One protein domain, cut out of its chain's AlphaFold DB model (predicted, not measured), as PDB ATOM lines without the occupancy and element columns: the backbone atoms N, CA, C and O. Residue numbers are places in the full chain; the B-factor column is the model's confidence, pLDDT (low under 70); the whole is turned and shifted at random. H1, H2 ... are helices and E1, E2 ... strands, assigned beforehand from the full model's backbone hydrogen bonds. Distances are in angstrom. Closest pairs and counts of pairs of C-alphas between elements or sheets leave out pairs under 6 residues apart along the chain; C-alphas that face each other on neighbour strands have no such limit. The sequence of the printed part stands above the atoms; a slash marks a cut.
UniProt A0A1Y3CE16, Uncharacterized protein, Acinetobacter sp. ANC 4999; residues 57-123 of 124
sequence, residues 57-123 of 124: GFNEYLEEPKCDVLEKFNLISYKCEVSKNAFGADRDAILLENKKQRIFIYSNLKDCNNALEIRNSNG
ATOM      1  N   GLY A  57      37.276  15.229 212.243       97.94
ATOM      2  CA  GLY A  57      36.716  16.030 213.320       97.94
ATOM      3  C   GLY A  57      36.774  17.513 213.036       97.94
ATOM      4  O   GLY A  57      37.363  17.940 212.046       97.94
ATOM      5  N   PHE A  58      36.163  18.294 213.917       98.31
ATOM      6  CA  PHE A  58      36.223  19.752 213.887       98.31
ATOM      7  C   PHE A  58      36.548  20.292 215.279       98.31
ATOM      8  O   PHE A  58      36.149  19.706 216.287       98.31
ATOM      9  N   ASN A  59      37.280  21.407 215.334       97.69
ATOM     10  CA  ASN A  59      37.594  22.095 216.584       97.69
ATOM     11  C   ASN A  59      36.488  23.099 216.914       97.69
ATOM     12  O   ASN A  59      36.342  24.103 216.223       97.69
ATOM     13  N   GLU A  60      35.742  22.832 217.978       96.69
ATOM     14  CA  GLU A  60      34.605  23.638 218.422       96.69
ATOM     15  C   GLU A  60      35.013  25.047 218.880       96.69
ATOM     16  O   GLU A  60      34.224  25.976 218.784       96.69
ATOM     17  N   TYR A  61      36.265  25.252 219.301       95.25
ATOM     18  CA  TYR A  61      36.747  26.583 219.697       95.25
ATOM     19  C   TYR A  61      36.929  27.564 218.529       95.25
ATOM     20  O   TYR A  61      37.262  28.725 218.759       95.25
ATOM     21  N   LEU A  62      36.773  27.117 217.281       94.69
ATOM     22  CA  LEU A  62      36.823  27.994 216.116       94.69
ATOM     23  C   LEU A  62      35.440  28.594 215.850       94.69
ATOM     24  O   LEU A  62      34.444  27.878 215.870       94.69
ATOM     25  N   GLU A  63      35.393  29.890 215.536       92.50
ATOM     26  CA  GLU A  63      34.153  30.587 215.155       92.50
ATOM     27  C   GLU A  63      33.493  29.937 213.930       92.50
ATOM     28  O   GLU A  63      32.286  29.696 213.915       92.50
ATOM     29  N   GLU A  64      34.314  29.551 212.950       94.81
ATOM     30  CA  GLU A  64      33.910  28.808 211.757       94.81
ATOM     31  C   GLU A  64      34.647  27.456 211.697       94.81
ATOM     32  O   GLU A  64      35.677  27.330 211.017       94.81
ATOM     33  N   PRO A  65      34.174  26.420 212.418       96.69
ATOM     34  CA  PRO A  65      34.805  25.109 212.395       96.69
ATOM     35  C   PRO A  65      34.654  24.451 211.024       96.69
ATOM     36  O   PRO A  65      33.681  24.677 210.304       96.69
ATOM     37  N   LYS A  66      35.595  23.568 210.683       97.62
ATOM     38  CA  LYS A  66      35.524  22.706 209.497       97.62
ATOM     39  C   LYS A  66      35.906  21.286 209.871       97.62
ATOM     40  O   LYS A  66      36.775  21.080 210.719       97.62
ATOM     41  N   CYS A  67      35.251  20.328 209.225       98.44
ATOM     42  CA  CYS A  67      35.624  18.929 209.328       98.44
ATOM     43  C   CYS A  67      36.896  18.656 208.534       98.44
ATOM     44  O   CYS A  67      36.956  18.885 207.328       98.44
ATOM     45  N   ASP A  68      37.892  18.122 209.222       98.12
ATOM     46  CA  ASP A  68      39.201  17.805 208.678       98.12
ATOM     47  C   ASP A  68      39.693  16.464 209.228       98.12
ATOM     48  O   ASP A  68      39.192  15.958 210.232       98.12
ATOM     49  N   VAL A  69      40.685  15.875 208.560       97.31
ATOM     50  CA  VAL A  69      41.348  14.654 209.043       97.31
ATOM     51  C   VAL A  69      42.037  14.941 210.378       97.31
ATOM     52  O   VAL A  69      42.712  15.965 210.513       97.31
ATOM     53  N   LEU A  70      41.894  14.035 211.349       95.44
ATOM     54  CA  LEU A  70      42.335  14.244 212.730       95.44
ATOM     55  C   LEU A  70      43.834  14.584 212.855       95.44
ATOM     56  O   LEU A  70      44.225  15.402 213.689       95.44
ATOM     57  N   GLU A  71      44.673  14.016 211.989       95.31
ATOM     58  CA  GLU A  71      46.109  14.316 211.899       95.31
ATOM     59  C   GLU A  71      46.401  15.826 211.777       95.31
ATOM     60  O   GLU A  71      47.353  16.320 212.381       95.31
ATOM     61  N   LYS A  72      45.547  16.597 211.085       96.44
ATOM     62  CA  LYS A  72      45.754  18.042 210.871       96.44
ATOM     63  C   LYS A  72      45.669  18.873 212.151       96.44
ATOM     64  O   LYS A  72      46.158  20.003 212.178       96.44
ATOM     65  N   PHE A  73      45.069  18.340 213.212       94.56
ATOM     66  CA  PHE A  73      44.889  19.069 214.463       94.56
ATOM     67  C   PHE A  73      46.127  19.042 215.368       94.56
ATOM     68  O   PHE A  73      46.172  19.818 216.320       94.56
ATOM     69  N   ASN A  74      47.149  18.225 215.068       91.06
ATOM     70  CA  ASN A  74      48.411  18.157 215.823       91.06
ATOM     71  C   ASN A  74      48.213  17.971 217.347       91.06
ATOM     72  O   ASN A  74      48.830  18.656 218.167       91.06
ATOM     73  N   LEU A  75      47.329  17.048 217.734       88.06
ATOM     74  CA  LEU A  75      47.030  16.726 219.131       88.06
ATOM     75  C   LEU A  75      48.191  15.968 219.797       88.06
ATOM     76  O   LEU A  75      48.510  14.852 219.404       88.06
ATOM     77  N   ILE A  76      48.797  16.554 220.835       81.88
ATOM     78  CA  ILE A  76      49.959  15.967 221.541       81.88
ATOM     79  C   ILE A  76      49.577  15.408 222.922       81.88
ATOM     80  O   ILE A  76      50.114  14.400 223.366       81.88
ATOM     81  N   SER A  77      48.647  16.061 223.620       89.00
ATOM     82  CA  SER A  77      48.135  15.628 224.922       89.00
ATOM     83  C   SER A  77      46.685  16.068 225.031       89.00
ATOM     84  O   SER A  77      46.384  17.246 224.823       89.00
ATOM     85  N   TYR A  78      45.792  15.117 225.280       91.69
ATOM     86  CA  TYR A  78      44.353  15.335 225.300       91.69
ATOM     87  C   TYR A  78      43.680  14.362 226.262       91.69
ATOM     88  O   TYR A  78      44.146  13.241 226.466       91.69
ATOM     89  N   LYS A  79      42.575  14.812 226.849       93.88
ATOM     90  CA  LYS A  79      41.575  13.930 227.440       93.88
ATOM     91  C   LYS A  79      40.760  13.315 226.319       93.88
ATOM     92  O   LYS A  79      40.569  13.958 225.287       93.88
ATOM     93  N   CYS A  80      40.296  12.095 226.539       93.12
ATOM     94  CA  CYS A  80      39.420  11.431 225.600       93.12
ATOM     95  C   CYS A  80      38.164  10.924 226.289       93.12
ATOM     96  O   CYS A  80      38.256  10.219 227.290       93.12
ATOM     97  N   GLU A  81      37.010  11.274 225.737       94.75
ATOM     98  CA  GLU A  81      35.705  10.921 226.286       94.75
ATOM     99  C   GLU A  81      34.728  10.593 225.152       94.75
ATOM    100  O   GLU A  81      34.921  11.006 224.010       94.75
ATOM    101  N   VAL A  82      33.662   9.854 225.452       94.81
ATOM    102  CA  VAL A  82      32.541   9.689 224.515       94.81
ATOM    103  C   VAL A  82      31.526  10.792 224.788       94.81
ATOM    104  O   VAL A  82      30.961  10.867 225.877       94.81
ATOM    105  N   SER A  83      31.260  11.624 223.785       95.88
ATOM    106  CA  SER A  83      30.195  12.621 223.821       95.88
ATOM    107  C   SER A  83      28.955  12.059 223.141       95.88
ATOM    108  O   SER A  83      28.835  12.085 221.911       95.88
ATOM    109  N   LYS A  84      28.022  11.559 223.954       96.19
ATOM    110  CA  LYS A  84      26.763  10.998 223.457       96.19
ATOM    111  C   LYS A  84      25.929  12.052 222.747       96.19
ATOM    112  O   LYS A  84      25.765  13.146 223.286       96.19
ATOM    113  N   ASN A  85      25.416  11.705 221.568       94.75
ATOM    114  CA  ASN A  85      24.548  12.564 220.754       94.75
ATOM    115  C   ASN A  85      25.013  14.031 220.708       94.75
ATOM    116  O   ASN A  85      24.234  14.950 220.979       94.75
ATOM    117  N   ALA A  86      26.303  14.258 220.436       95.12
ATOM    118  CA  ALA A  86      26.890  15.594 220.472       95.12
ATOM    119  C   ALA A  86      26.070  16.568 219.607       95.12
ATOM    120  O   ALA A  86      25.744  16.265 218.460       95.12
ATOM    121  N   PHE A  87      25.709  17.721 220.177       94.88
ATOM    122  CA  PHE A  87      24.871  18.749 219.538       94.88
ATOM    123  C   PHE A  87      23.449  18.300 219.147       94.88
ATOM    124  O   PHE A  87      22.730  19.064 218.514       94.88
ATOM    125  N   GLY A  88      23.017  17.098 219.542       94.19
ATOM    126  CA  GLY A  88      21.760  16.488 219.106       94.19
ATOM    127  C   GLY A  88      21.893  15.594 217.868       94.19
ATOM    128  O   GLY A  88      20.879  15.227 217.284       94.19
ATOM    129  N   ALA A  89      23.114  15.237 217.455       94.12
ATOM    130  CA  ALA A  89      23.330  14.307 216.351       94.12
ATOM    131  C   ALA A  89      22.928  12.861 216.708       94.12
ATOM    132  O   ALA A  89      23.052  12.417 217.851       94.12
ATOM    133  N   ASP A  90      22.534  12.080 215.698       91.81
ATOM    134  CA  ASP A  90      22.174  10.657 215.847       91.81
ATOM    135  C   ASP A  90      23.362   9.754 216.219       91.81
ATOM    136  O   ASP A  90      23.187   8.590 216.587       91.81
ATOM    137  N   ARG A  91      24.590  10.264 216.069       93.38
ATOM    138  CA  ARG A  91      25.832   9.533 216.320       93.38
ATOM    139  C   ARG A  91      26.564  10.121 217.513       93.38
ATOM    140  O   ARG A  91      26.667  11.338 217.655       93.38
ATOM    141  N   ASP A  92      27.125   9.232 218.319       95.19
ATOM    142  CA  ASP A  92      28.060   9.611 219.368       95.19
ATOM    143  C   ASP A  92      29.370  10.088 218.741       95.19
ATOM    144  O   ASP A  92      29.849   9.529 217.750       95.19
ATOM    145  N   ALA A  93      29.952  11.115 219.347       96.56
ATOM    146  CA  ALA A  93      31.279  11.590 219.007       96.56
ATOM    147  C   ALA A  93      32.290  11.064 220.018       96.56
ATOM    148  O   ALA A  93      31.969  10.850 221.190       96.56
ATOM    149  N   ILE A  94      33.542  10.956 219.596       96.25
ATOM    150  CA  ILE A  94      34.648  10.947 220.549       96.25
ATOM    151  C   ILE A  94      35.099  12.401 220.726       96.25
ATOM    152  O   ILE A  94      35.310  13.118 219.749       96.25
ATOM    153  N   LEU A  95      35.203  12.849 221.971       96.62
ATOM    154  CA  LEU A  95      35.667  14.176 222.340       96.62
ATOM    155  C   LEU A  95      37.139  14.103 222.733       96.62
ATOM    156  O   LEU A  95      37.490  13.445 223.713       96.62
ATOM    157  N   LEU A  96      37.984  14.802 221.979       95.94
ATOM    158  CA  LEU A  96      39.390  15.016 222.297       95.94
ATOM    159  C   LEU A  96      39.575  16.450 222.779       95.94
ATOM    160  O   LEU A  96      39.405  17.394 222.006       95.94
ATOM    161  N   GLU A  97      39.935  16.626 224.049       95.44
ATOM    162  CA  GLU A  97      39.996  17.957 224.657       95.44
ATOM    163  C   GLU A  97      41.327  18.235 225.356       95.44
ATOM    164  O   GLU A  97      41.851  17.432 226.132       95.44
ATOM    165  N   ASN A  98      41.871  19.423 225.107       94.44
ATOM    166  CA  ASN A  98      42.959  20.008 225.874       94.44
ATOM    167  C   ASN A  98      42.771  21.528 226.000       94.44
ATOM    168  O   ASN A  98      41.780  22.098 225.559       94.44
ATOM    169  N   LYS A  99      43.753  22.219 226.590       93.38
ATOM    170  CA  LYS A  99      43.677  23.673 226.820       93.38
ATOM    171  C   LYS A  99      43.537  24.521 225.546       93.38
ATOM    172  O   LYS A  99      43.221  25.698 225.656       93.38
ATOM    173  N   LYS A 100      43.862  23.977 224.371       94.12
ATOM    174  CA  LYS A 100      43.907  24.707 223.095       94.12
ATOM    175  C   LYS A 100      42.797  24.300 222.135       94.12
ATOM    176  O   LYS A 100      42.487  25.060 221.224       94.12
ATOM    177  N   GLN A 101      42.281  23.085 222.269       96.56
ATOM    178  CA  GLN A 101      41.431  22.460 221.269       96.56
ATOM    179  C   GLN A 101      40.379  21.597 221.948       96.56
ATOM    180  O   GLN A 101      40.679  20.886 222.909       96.56
ATOM    181  N   ARG A 102      39.175  21.630 221.384       97.12
ATOM    182  CA  ARG A 102      38.058  20.780 221.770       97.12
ATOM    183  C   ARG A 102      37.472  20.184 220.503       97.12
ATOM    184  O   ARG A 102      36.806  20.871 219.734       97.12
ATOM    185  N   ILE A 103      37.840  18.940 220.224       97.81
ATOM    186  CA  ILE A 103      37.635  18.320 218.918       97.81
ATOM    187  C   ILE A 103      36.650  17.173 219.052       97.81
ATOM    188  O   ILE A 103      36.903  16.209 219.771       97.81
ATOM    189  N   PHE A 104      35.553  17.266 218.310       97.75
ATOM    190  CA  PHE A 104      34.591  16.182 218.156       97.75
ATOM    191  C   PHE A 104      34.961  15.387 216.910       97.75
ATOM    192  O   PHE A 104      35.043  15.967 215.824       97.75
ATOM    193  N   ILE A 105      35.211  14.086 217.062       97.44
ATOM    194  CA  ILE A 105      35.640  13.211 215.967       97.44
ATOM    195  C   ILE A 105      34.616  12.118 215.656       97.44
ATOM    196  O   ILE A 105      33.910  11.619 216.536       97.44
ATOM    197  N   TYR A 106      34.611  11.715 214.388       96.88
ATOM    198  CA  TYR A 106      33.736  10.724 213.776       96.88
ATOM    199  C   TYR A 106      34.536   9.840 212.810       96.88
ATOM    200  O   TYR A 106      35.596  10.220 212.301       96.88
ATOM    201  N   SER A 107      34.018   8.644 212.528       94.69
ATOM    202  CA  SER A 107      34.677   7.653 211.663       94.69
ATOM    203  C   SER A 107      34.662   8.010 210.175       94.69
ATOM    204  O   SER A 107      35.386   7.404 209.393       94.69
ATOM    205  N   ASN A 108      33.830   8.964 209.755       95.81
ATOM    206  CA  ASN A 108      33.740   9.392 208.367       95.81
ATOM    207  C   ASN A 108      33.359  10.875 208.256       95.81
ATOM    208  O   ASN A 108      32.758  11.463 209.158       95.81
ATOM    209  N   LEU A 109      33.696  11.465 207.108       97.44
ATOM    210  CA  LEU A 109      33.487  12.886 206.833       97.44
ATOM    211  C   LEU A 109      32.003  13.284 206.802       97.44
ATOM    212  O   LEU A 109      31.664  14.392 207.208       97.44
ATOM    213  N   LYS A 110      31.112  12.395 206.344       97.44
ATOM    214  CA  LYS A 110      29.672  12.678 206.267       97.44
ATOM    215  C   LYS A 110      29.079  12.890 207.658       97.44
ATOM    216  O   LYS A 110      28.364  13.866 207.860       97.44
ATOM    217  N   ASP A 111      29.396  12.012 208.604       97.38
ATOM    218  CA  ASP A 111      28.901  12.121 209.977       97.38
ATOM    219  C   ASP A 111      29.491  13.346 210.689       97.38
ATOM    220  O   ASP A 111      28.765  14.048 211.389       97.38
ATOM    221  N   CYS A 112      30.765  13.666 210.428       98.38
ATOM    222  CA  CYS A 112      31.377  14.901 210.917       98.38
ATOM    223  C   CYS A 112      30.635  16.147 210.411       98.38
ATOM    224  O   CYS A 112      30.238  16.990 211.215       98.38
ATOM    225  N   ASN A 113      30.419  16.256 209.093       98.12
ATOM    226  CA  ASN A 113      29.744  17.413 208.501       98.12
ATOM    227  C   ASN A 113      28.306  17.543 209.007       98.12
ATOM    228  O   ASN A 113      27.892  18.637 209.366       98.12
ATOM    229  N   ASN A 114      27.578  16.430 209.116       97.81
ATOM    230  CA  ASN A 114      26.225  16.433 209.664       97.81
ATOM    231  C   ASN A 114      26.195  16.961 211.108       97.81
ATOM    232  O   ASN A 114      25.375  17.809 211.446       97.81
ATOM    233  N   ALA A 115      27.110  16.506 211.968       97.50
ATOM    234  CA  ALA A 115      27.193  17.015 213.335       97.50
ATOM    235  C   ALA A 115      27.568  18.505 213.390       97.50
ATOM    236  O   ALA A 115      27.034  19.243 214.218       97.50
ATOM    237  N   LEU A 116      28.457  18.959 212.503       97.62
ATOM    238  CA  LEU A 116      28.843  20.365 212.389       97.62
ATOM    239  C   LEU A 116      27.675  21.247 211.915       97.62
ATOM    240  O   LEU A 116      27.471  22.333 212.455       97.62
ATOM    241  N   GLU A 117      26.881  20.784 210.951       97.25
ATOM    242  CA  GLU A 117      25.664  21.465 210.488       97.25
ATOM    243  C   GLU A 117      24.639  21.619 211.619       97.25
ATOM    244  O   GLU A 117      24.098  22.709 211.820       97.25
ATOM    245  N   ILE A 118      24.423  20.558 212.406       96.94
ATOM    246  CA  ILE A 118      23.542  20.598 213.581       96.94
ATOM    247  C   ILE A 118      24.087  21.586 214.620       96.94
ATOM    248  O   ILE A 118      23.342  22.450 215.083       96.94
ATOM    249  N   ARG A 119      25.389  21.523 214.948       95.50
ATOM    250  CA  ARG A 119      26.034  22.481 215.865       95.50
ATOM    251  C   ARG A 119      25.787  23.915 215.414       95.50
ATOM    252  O   ARG A 119      25.349  24.732 216.212       95.50
ATOM    253  N   ASN A 120      26.038  24.214 214.143       95.19
ATOM    254  CA  ASN A 120      25.893  25.566 213.609       95.19
ATOM    255  C   ASN A 120      24.426  26.028 213.589       95.19
ATOM    256  O   ASN A 120      24.159  27.215 213.752       95.19
ATOM    257  N   SER A 121      23.477  25.098 213.453       95.25
ATOM    258  CA  SER A 121      22.039  25.387 213.521       95.25
ATOM    259  C   SER A 121      21.559  25.730 214.937       95.25
ATOM    260  O   SER A 121      20.549  26.416 215.084       95.25
ATOM    261  N   ASN A 122      22.285  25.298 215.974       92.19
ATOM    262  CA  ASN A 122      21.979  25.618 217.373       92.19
ATOM    263  C   ASN A 122      22.493  27.005 217.811       92.19
ATOM    264  O   ASN A 122      22.164  27.453 218.910       92.19
ATOM    265  N   GLY A 123      23.256  27.694 216.958       79.00
ATOM    266  CA  GLY A 123      23.934  28.952 217.274       79.00
ATOM    267  C   GLY A 123      25.376  28.746 217.769       79.00
ATOM    268  O   GLY A 123      25.699  27.665 218.267       79.00
TER     269      GLY A 123
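This is residues 57 to 123 of the 124 residues of an uncharacterized protein of Acinetobacter sp. ANC 4999 (UniProt A0A1Y3CE16). A small twisted sheet of four antiparallel strands has the long helix H2 packed on one face, running along E1 and E4, and the one-turn helix H1 over E1 on the other face. E2, E3 and E4 fold back and forth as a meander, each strand the antiparallel neighbour of the one before, and the short E1 adds an edge beside E4. The printed part has 67 residues with two named helices and four named strands, in the order E1, H1, E2, E3, E4, H2; the sheet's order is E1, E4, E3, E2, and the class is mixed. It is compact, with a radius of gyration of the C-alphas of 10.8 A and spans of 29 by 23 by 19 A.

E1, residues 57 to 59, begins at C-alpha 57 (36.716, 16.030, 213.320). H1 is residues 70 to 73. E2, residues 79 to 83, is 12.0 A long, E3, residues 93 to 97, 12.2 A, and E4, residues 102 to 106, 13.6 A. H2, residues 109 to 121, is 18.2 A long and ends at C-alpha 121 (22.039, 25.387, 213.521).

E1 and E4 are antiparallel at 166 degrees, with N 58 and O 104 within hydrogen-bond range at 3.2 A. The hairpin E3 and E4 has N 96 and O 103 at 2.8 A; the hairpin E2 and E3 has N 81 and O 95 at 3.0 A. H2 is on the sheet at a height of 9.2 A, along the strands, at 19 degrees to E4 on the local plane; its closest C-alphas to E4 are Cys 112 and Tyr 106, 5.6 A. H1, on the opposite face, has a height of 8.5 A; the closest C-alphas of H1 and E1 are Leu 70 and Gly 57, 5.9 A. Every O i to N i+4 pair of H2 is within hydrogen-bond range; H1 is too short for one.

The C-alphas farthest apart, Ile 76 and Ser 121, are 30.5 A apart. The printed part has no cut, and no link is long. Mean pLDDT of the printed part is 95.1; no printed residue is under 70.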